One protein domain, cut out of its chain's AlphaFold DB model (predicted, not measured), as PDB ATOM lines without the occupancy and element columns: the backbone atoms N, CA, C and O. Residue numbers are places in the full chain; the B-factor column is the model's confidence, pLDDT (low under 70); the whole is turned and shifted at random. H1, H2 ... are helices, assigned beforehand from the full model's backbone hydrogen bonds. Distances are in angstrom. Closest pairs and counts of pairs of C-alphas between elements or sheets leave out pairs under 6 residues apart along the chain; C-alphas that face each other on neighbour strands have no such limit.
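This is residues 90 to 154 of the 161 residues of an uncharacterized protein of Chenopodium quinoa (UniProt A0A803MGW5). H1, a long helix, makes the middle of an open, extended chain; at one end a corner leads into H2, and at the other a small head of loops, residues 90 to 111, folds back on itself. H2 and most of H1 stand free. The printed part has 65 residues with two named helices, H1 then H2, and no named strand; the class is all helix. It is extended, a rod of 58 by 28 by 18 A, with a radius of gyration of the C-alphas of 20.1 A.

H1, residues 117 to 136, begins at C-alpha 117 (166.953, 135.108, 181.180) and measures 28.1 A. H2, residues 140 to 154, measures 22.0 A and ends at C-alpha 154 (164.483, 108.223, 222.474).

A tight link of 3 residues joins H1 to H2. The two helices are apart, but only just: their closest C-alphas are 8.4 A apart. Residues 91 to 92 pair antiparallel with residues 110 to 111. Every O i to N i+4 pair is within hydrogen-bond range in H1, and 10 of 11 in H2.

The C-alphas of Ser 103 and Lys 154, the two farthest apart, are 59.9 A apart. The printed part has no cut. The pLDDT is under 70 at residues 112 to 115 and 138 to 154.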
ATOM      1  N   VAL A  90     175.677 121.208 180.723       70.38
ATOM      2  CA  VAL A  90     176.917 121.811 180.209       70.38
ATOM      3  C   VAL A  90     177.457 120.929 179.093       70.38
ATOM      4  O   VAL A  90     177.669 119.733 179.277       70.38
ATOM      5  N   LYS A  91     177.628 121.493 177.897       82.12
ATOM      6  CA  LYS A  91     178.207 120.751 176.773       82.12
ATOM      7  C   LYS A  91     179.719 120.782 176.904       82.12
ATOM      8  O   LYS A  91     180.286 121.851 177.119       82.12
ATOM      9  N   ILE A  92     180.357 119.626 176.773       85.44
ATOM     10  CA  ILE A  92     181.813 119.566 176.685       85.44
ATOM     11  C   ILE A  92     182.266 120.372 175.470       85.44
ATOM     12  O   ILE A  92     181.567 120.445 174.460       85.44
ATOM     13  N   CYS A  93     183.407 121.040 175.601       86.44
ATOM     14  CA  CYS A  93     184.019 121.711 174.473       86.44
ATOM     15  C   CYS A  93     184.518 120.636 173.512       86.44
ATOM     16  O   CYS A  93     185.428 119.878 173.842       86.44
ATOM     17  N   GLU A  94     183.895 120.574 172.341       88.44
ATOM     18  CA  GLU A  94     184.210 119.588 171.309       88.44
ATOM     19  C   GLU A  94     185.661 119.739 170.828       88.44
ATOM     20  O   GLU A  94     186.377 118.747 170.709       88.44
ATOM     21  N   ASP A  95     186.141 120.981 170.677       87.06
ATOM     22  CA  ASP A  95     187.470 121.285 170.123       87.06
ATOM     23  C   ASP A  95     188.625 120.758 170.981       87.06
ATOM     24  O   ASP A  95     189.682 120.406 170.462       87.06
ATOM     25  N   CYS A  96     188.436 120.701 172.301       91.81
ATOM     26  CA  CYS A  96     189.446 120.186 173.227       91.81
ATOM     27  C   CYS A  96     189.020 118.897 173.933       91.81
ATOM     28  O   CYS A  96     189.754 118.412 174.799       91.81
ATOM     29  N   SER A  97     187.841 118.364 173.599       86.50
ATOM     30  CA  SER A  97     187.241 117.171 174.207       86.50
ATOM     31  C   SER A  97     187.270 117.186 175.744       86.50
ATOM     32  O   SER A  97     187.509 116.165 176.385       86.50
ATOM     33  N   GLY A  98     187.079 118.357 176.357       85.94
ATOM     34  CA  GLY A  98     187.102 118.490 177.818       85.94
ATOM     35  C   GLY A  98     188.468 118.739 178.453       85.94
ATOM     36  O   GLY A  98     188.533 118.914 179.666       85.94
ATOM     37  N   SER A  99     189.556 118.789 177.681       88.88
ATOM     38  CA  SER A  99     190.901 119.022 178.235       88.88
ATOM     39  C   SER A  99     191.145 120.459 178.708       88.88
ATOM     40  O   SER A  99     192.053 120.686 179.503       88.88
ATOM     41  N   GLY A 100     190.375 121.432 178.208       87.44
ATOM     42  CA  GLY A 100     190.559 122.855 178.512       87.44
ATOM     43  C   GLY A 100     191.729 123.515 177.773       87.44
ATOM     44  O   GLY A 100     191.932 124.715 177.898       87.44
ATOM     45  N   ILE A 101     192.492 122.784 176.955       91.75
ATOM     46  CA  ILE A 101     193.664 123.323 176.242       91.75
ATOM     47  C   ILE A 101     193.232 123.833 174.857       91.75
ATOM     48  O   ILE A 101     193.670 123.342 173.819       91.75
ATOM     49  N   CYS A 102     192.321 124.803 174.831       89.75
ATOM     50  CA  CYS A 102     191.963 125.535 173.617       89.75
ATOM     51  C   CYS A 102     191.477 126.950 173.952       89.75
ATOM     52  O   CYS A 102     191.023 127.225 175.065       89.75
ATOM     53  N   SER A 103     191.553 127.848 172.969       88.25
ATOM     54  CA  SER A 103     191.039 129.218 173.079       88.25
ATOM     55  C   SER A 103     189.514 129.284 173.151       88.25
ATOM     56  O   SER A 103     188.979 130.217 173.734       88.25
ATOM     57  N   GLU A 104     188.814 128.293 172.598       86.25
ATOM     58  CA  GLU A 104     187.354 128.326 172.435       86.25
ATOM     59  C   GLU A 104     186.587 128.216 173.762       86.25
ATOM     60  O   GLU A 104     185.526 128.813 173.926       86.25
ATOM     61  N   CYS A 105     187.125 127.480 174.739       87.12
ATOM     62  CA  CYS A 105     186.487 127.286 176.049       87.12
ATOM     63  C   CYS A 105     187.146 128.066 177.191       87.12
ATOM     64  O   CYS A 105     186.805 127.838 178.349       87.12
ATOM     65  N   ASN A 106     188.104 128.952 176.893       84.75
ATOM     66  CA  ASN A 106     188.832 129.747 177.891       84.75
ATOM     67  C   ASN A 106     189.436 128.929 179.052       84.75
ATOM     68  O   ASN A 106     189.506 129.414 180.180       84.75
ATOM     69  N   GLY A 107     189.870 127.691 178.803       86.19
ATOM     70  CA  GLY A 107     190.452 126.847 179.851       86.19
ATOM     71  C   GLY A 107     189.468 125.963 180.619       86.19
ATOM     72  O   GLY A 107     189.914 125.121 181.392       86.19
ATOM     73  N   GLU A 108     188.152 126.110 180.430       84.88
ATOM     74  CA  GLU A 108     187.162 125.403 181.260       84.88
ATOM     75  C   GLU A 108     186.903 123.955 180.808       84.88
ATOM     76  O   GLU A 108     186.481 123.118 181.603       84.88
ATOM     77  N   GLY A 109     187.141 123.640 179.531       87.94
ATOM     78  CA  GLY A 109     186.867 122.318 178.949       87.94
ATOM     79  C   GLY A 109     185.389 122.070 178.615       87.94
ATOM     80  O   GLY A 109     185.042 121.061 178.005       87.94
ATOM     81  N   PHE A 110     184.495 123.000 178.935       84.50
ATOM     82  CA  PHE A 110     183.084 122.959 178.560       84.50
ATOM     83  C   PHE A 110     182.612 124.341 178.119       84.50
ATOM     84  O   PHE A 110     183.188 125.359 178.487       84.50
ATOM     85  N   VAL A 111     181.560 124.380 177.304       81.69
ATOM     86  CA  VAL A 111     180.922 125.627 176.878       81.69
ATOM     87  C   VAL A 111     179.635 125.778 177.674       81.69
ATOM     88  O   VAL A 111     178.689 124.996 177.525       81.69
ATOM     89  N   LEU A 112     179.597 126.790 178.544       69.56
ATOM     90  CA  LEU A 112     178.399 127.129 179.304       69.56
ATOM     91  C   LEU A 112     177.267 127.496 178.340       69.56
ATOM     92  O   LEU A 112     177.323 128.496 177.619       69.56
ATOM     93  N   GLN A 113     176.206 126.689 178.337       67.94
ATOM     94  CA  GLN A 113     174.998 127.033 177.603       67.94
ATOM     95  C   GLN A 113     174.365 128.262 178.264       67.94
ATOM     96  O   GLN A 113     174.078 128.250 179.462       67.94
ATOM     97  N   LYS A 114     174.136 129.331 177.485       63.97
ATOM     98  CA  LYS A 114     173.418 130.519 177.967       63.97
ATOM     99  C   LYS A 114     172.046 130.086 178.475       63.97
ATOM    100  O   LYS A 114     171.200 129.639 177.701       63.97
ATOM    101  N   LEU A 115     171.841 130.200 179.782       62.16
ATOM    102  CA  LEU A 115     170.533 130.005 180.388       62.16
ATOM    103  C   LEU A 115     169.592 131.080 179.846       62.16
ATOM    104  O   LEU A 115     170.012 132.221 179.648       62.16
ATOM    105  N   SER A 116     168.329 130.734 179.593       75.06
ATOM    106  CA  SER A 116     167.317 131.753 179.305       75.06
ATOM    107  C   SER A 116     167.277 132.775 180.449       75.06
ATOM    108  O   SER A 116     167.549 132.415 181.598       75.06
ATOM    109  N   GLU A 117     166.938 134.038 180.161       76.88
ATOM    110  CA  GLU A 117     166.953 135.108 181.180       76.88
ATOM    111  C   GLU A 117     166.117 134.727 182.413       76.88
ATOM    112  O   GLU A 117     166.528 134.973 183.543       76.88
ATOM    113  N   GLU A 118     165.000 134.016 182.221       79.06
ATOM    114  CA  GLU A 118     164.175 133.487 183.312       79.06
ATOM    115  C   GLU A 118     164.946 132.519 184.230       79.06
ATOM    116  O   GLU A 118     164.862 132.608 185.458       79.06
ATOM    117  N   ARG A 119     165.734 131.602 183.657       75.81
ATOM    118  CA  ARG A 119     166.546 130.643 184.421       75.81
ATOM    119  C   ARG A 119     167.711 131.336 185.116       75.81
ATOM    120  O   ARG A 119     167.997 131.022 186.270       75.81
ATOM    121  N   ALA A 120     168.340 132.304 184.452       79.56
ATOM    122  CA  ALA A 120     169.391 133.118 185.051       79.56
ATOM    123  C   ALA A 120     168.855 133.938 186.239       79.56
ATOM    124  O   ALA A 120     169.465 133.949 187.308       79.56
ATOM    125  N   ALA A 121     167.682 134.559 186.094       84.94
ATOM    126  CA  ALA A 121     167.023 135.305 187.162       84.94
ATOM    127  C   ALA A 121     166.635 134.401 188.340       84.94
ATOM    128  O   ALA A 121     166.904 134.743 189.493       84.94
ATOM    129  N   ARG A 122     166.079 133.214 188.065       84.19
ATOM    130  CA  ARG A 122     165.762 132.225 189.104       84.19
ATOM    131  C   ARG A 122     167.016 131.771 189.855       84.19
ATOM    132  O   ARG A 122     166.988 131.726 191.079       84.19
ATOM    133  N   ALA A 123     168.116 131.499 189.152       84.75
ATOM    134  CA  ALA A 123     169.386 131.137 189.779       84.75
ATOM    135  C   ALA A 123     169.910 132.264 190.684       84.75
ATOM    136  O   ALA A 123     170.246 132.007 191.837       84.75
ATOM    137  N   ARG A 124     169.879 133.525 190.220       88.38
ATOM    138  CA  ARG A 124     170.246 134.697 191.041       88.38
ATOM    139  C   ARG A 124     169.389 134.795 192.311       88.38
ATOM    140  O   ARG A 124     169.929 135.043 193.386       88.38
ATOM    141  N   MET A 125     168.075 134.575 192.202       84.75
ATOM    142  CA  MET A 125     167.154 134.585 193.348       84.75
ATOM    143  C   MET A 125     167.457 133.460 194.341       84.75
ATOM    144  O   MET A 125     167.530 133.723 195.537       84.75
ATOM    145  N   ILE A 126     167.697 132.239 193.857       84.56
ATOM    146  CA  ILE A 126     168.052 131.088 194.701       84.56
ATOM    147  C   ILE A 126     169.389 131.328 195.409       84.56
ATOM    148  O   ILE A 126     169.490 131.098 196.610       84.56
ATOM    149  N   SER A 127     170.406 131.839 194.709       85.69
ATOM    150  CA  SER A 127     171.697 132.171 195.322       85.69
ATOM    151  C   SER A 127     171.563 133.252 196.398       85.69
ATOM    152  O   SER A 127     172.188 133.150 197.452       85.69
ATOM    153  N   LYS A 128     170.724 134.270 196.162       87.06
ATOM    154  CA  LYS A 128     170.467 135.341 197.133       87.06
ATOM    155  C   LYS A 128     169.712 134.832 198.362       87.06
ATOM    156  O   LYS A 128     170.077 135.188 199.481       87.06
ATOM    157  N   ASP A 129     168.696 133.998 198.164       86.75
ATOM    158  CA  ASP A 129     167.949 133.361 199.252       86.75
ATOM    159  C   ASP A 129     168.861 132.446 200.081       86.75
ATOM    160  O   ASP A 129     168.912 132.567 201.302       86.75
ATOM    161  N   ALA A 130     169.681 131.620 199.423       84.38
ATOM    162  CA  ALA A 130     170.650 130.756 200.091       84.38
ATOM    163  C   ALA A 130     171.633 131.558 200.956       84.38
ATOM    164  O   ALA A 130     171.796 131.257 202.138       84.38
ATOM    165  N   ALA A 131     172.245 132.613 200.406       83.56
ATOM    166  CA  ALA A 131     173.141 133.486 201.163       83.56
ATOM    167  C   ALA A 131     172.427 134.141 202.357       83.56
ATOM    168  O   ALA A 131     172.977 134.189 203.458       83.56
ATOM    169  N   THR A 132     171.179 134.575 202.158       82.88
ATOM    170  CA  THR A 132     170.360 135.176 203.216       82.88
ATOM    171  C   THR A 132     170.149 134.190 204.361       82.88
ATOM    172  O   THR A 132     170.472 134.543 205.491       82.88
ATOM    173  N   ARG A 133     169.744 132.942 204.083       74.81
ATOM    174  CA  ARG A 133     169.544 131.891 205.103       74.81
ATOM    175  C   ARG A 133     170.784 131.625 205.953       74.81
ATOM    176  O   ARG A 133     170.671 131.441 207.164       74.81
ATOM    177  N   TYR A 134     171.970 131.627 205.343       72.38
ATOM    178  CA  TYR A 134     173.220 131.457 206.090       72.38
ATOM    179  C   TYR A 134     173.508 132.648 207.009       72.38
ATOM    180  O   TYR A 134     173.952 132.453 208.139       72.38
ATOM    181  N   THR A 135     173.229 133.871 206.554       78.75
ATOM    182  CA  THR A 135     173.473 135.091 207.343       78.75
ATOM    183  C   THR A 135     172.402 135.383 208.394       78.75
ATOM    184  O   THR A 135     172.722 135.930 209.444       78.75
ATOM    185  N   SER A 136     171.144 135.003 208.149       75.38
ATOM    186  CA  SER A 136     170.019 135.200 209.073       75.38
ATOM    187  C   SER A 136     169.920 134.104 210.139       75.38
ATOM    188  O   SER A 136     169.139 134.231 211.079       75.38
ATOM    189  N   GLY A 137     170.699 133.023 210.013       70.38
ATOM    190  CA  GLY A 137     170.619 131.861 210.902       70.38
ATOM    191  C   GLY A 137     169.383 130.980 210.665       70.38
ATOM    192  O   GLY A 137     169.119 130.067 211.454       70.38
ATOM    193  N   GLU A 138     168.639 131.200 209.579       62.53
ATOM    194  CA  GLU A 138     167.513 130.363 209.145       62.53
ATOM    195  C   GLU A 138     168.004 129.116 208.392       62.53
ATOM    196  O   GLU A 138     167.663 128.863 207.237       62.53
ATOM    197  N   VAL A 139     168.821 128.288 209.050       57.28
ATOM    198  CA  VAL A 139     169.169 126.959 208.528       57.28
ATOM    199  C   VAL A 139     168.062 125.984 208.929       57.28
ATOM    200  O   VAL A 139     168.152 125.275 209.935       57.28
ATOM    201  N   THR A 140     166.968 125.975 208.170       56.81
ATOM    202  CA  THR A 140     165.831 125.073 208.419       56.81
ATOM    203  C   THR A 140     166.173 123.596 208.190       56.81
ATOM    204  O   THR A 140     165.495 122.735 208.745       56.81
ATOM    205  N   ASP A 141     167.260 123.284 207.476       52.84
ATOM    206  CA  ASP A 141     167.674 121.896 207.208       52.84
ATOM    207  C   ASP A 141     168.446 121.229 208.363       52.84
ATOM    208  O   ASP A 141     168.294 120.030 208.597       52.84
ATOM    209  N   LEU A 142     169.214 121.977 209.167       54.53
ATOM    210  CA  LEU A 142     169.952 121.392 210.303       54.53
ATOM    211  C   LEU A 142     169.060 121.164 211.531       54.53
ATOM    212  O   LEU A 142     169.230 120.178 212.252       54.53
ATOM    213  N   LYS A 143     168.071 122.037 211.765       51.75
ATOM    214  CA  LYS A 143     167.135 121.877 212.892       51.75
ATOM    215  C   LYS A 143     166.171 120.708 212.687       51.75
ATOM    216  O   LYS A 143     165.849 120.030 213.663       51.75
ATOM    217  N   GLN A 144     165.760 120.430 211.447       49.62
ATOM    218  CA  GLN A 144     164.926 119.267 211.139       49.62
ATOM    219  C   GLN A 144     165.708 117.957 211.338       49.62
ATOM    220  O   GLN A 144     165.205 117.043 211.988       49.62
ATOM    221  N   ALA A 145     166.970 117.895 210.897       48.75
ATOM    222  CA  ALA A 145     167.833 116.733 211.119       48.75
ATOM    223  C   ALA A 145     168.138 116.482 212.612       48.75
ATOM    224  O   ALA A 145     168.161 115.336 213.059       48.75
ATOM    225  N   SER A 146     168.306 117.544 213.412       54.25
ATOM    226  CA  SER A 146     168.542 117.422 214.859       54.25
ATOM    227  C   SER A 146     167.342 116.844 215.616       54.25
ATOM    228  O   SER A 146     167.527 116.082 216.562       54.25
ATOM    229  N   LYS A 147     166.113 117.189 215.214       58.09
ATOM    230  CA  LYS A 147     164.888 116.723 215.882       58.09
ATOM    231  C   LYS A 147     164.583 115.258 215.558       58.09
ATOM    232  O   LYS A 147     164.159 114.515 216.438       58.09
ATOM    233  N   GLU A 148     164.880 114.837 214.330       54.66
ATOM    234  CA  GLU A 148     164.803 113.436 213.894       54.66
ATOM    235  C   GLU A 148     165.838 112.557 214.621       54.66
ATOM    236  O   GLU A 148     165.504 111.462 215.077       54.66
ATOM    237  N   MET A 149     167.069 113.045 214.826       57.59
ATOM    238  CA  MET A 149     168.078 112.312 215.609       57.59
ATOM    239  C   MET A 149     167.719 112.196 217.097       57.59
ATOM    240  O   MET A 149     167.970 111.156 217.708       57.59
ATOM    241  N   GLU A 150     167.089 113.215 217.691       62.22
ATOM    242  CA  GLU A 150     166.617 113.138 219.081       62.22
ATOM    243  C   GLU A 150     165.448 112.150 219.240       62.22
ATOM    244  O   GLU A 150     165.372 111.422 220.235       62.22
ATOM    245  N   LEU A 151     164.564 112.077 218.239       60.56
ATOM    246  CA  LEU A 151     163.499 111.077 218.192       60.56
ATOM    247  C   LEU A 151     164.086 109.661 218.095       60.56
ATOM    248  O   LEU A 151     163.663 108.776 218.835       60.56
ATOM    249  N   LEU A 152     165.105 109.460 217.252       58.31
ATOM    250  CA  LEU A 152     165.793 108.174 217.119       58.31
ATOM    251  C   LEU A 152     166.496 107.752 218.412       58.31
ATOM    252  O   LEU A 152     166.402 106.584 218.779       58.31
ATOM    253  N   HIS A 153     167.126 108.676 219.143       64.94
ATOM    254  CA  HIS A 153     167.766 108.357 220.422       64.94
ATOM    255  C   HIS A 153     166.740 107.931 221.488       64.94
ATOM    256  O   HIS A 153     166.954 106.944 222.189       64.94
ATOM    257  N   LYS A 154     165.582 108.606 221.565       63.16
ATOM    258  CA  LYS A 154     164.483 108.223 222.474       63.16
ATOM    259  C   LYS A 154     163.866 106.871 222.102       63.16
ATOM    260  O   LYS A 154     163.601 106.060 222.986       63.16
TER     261      LYS A 154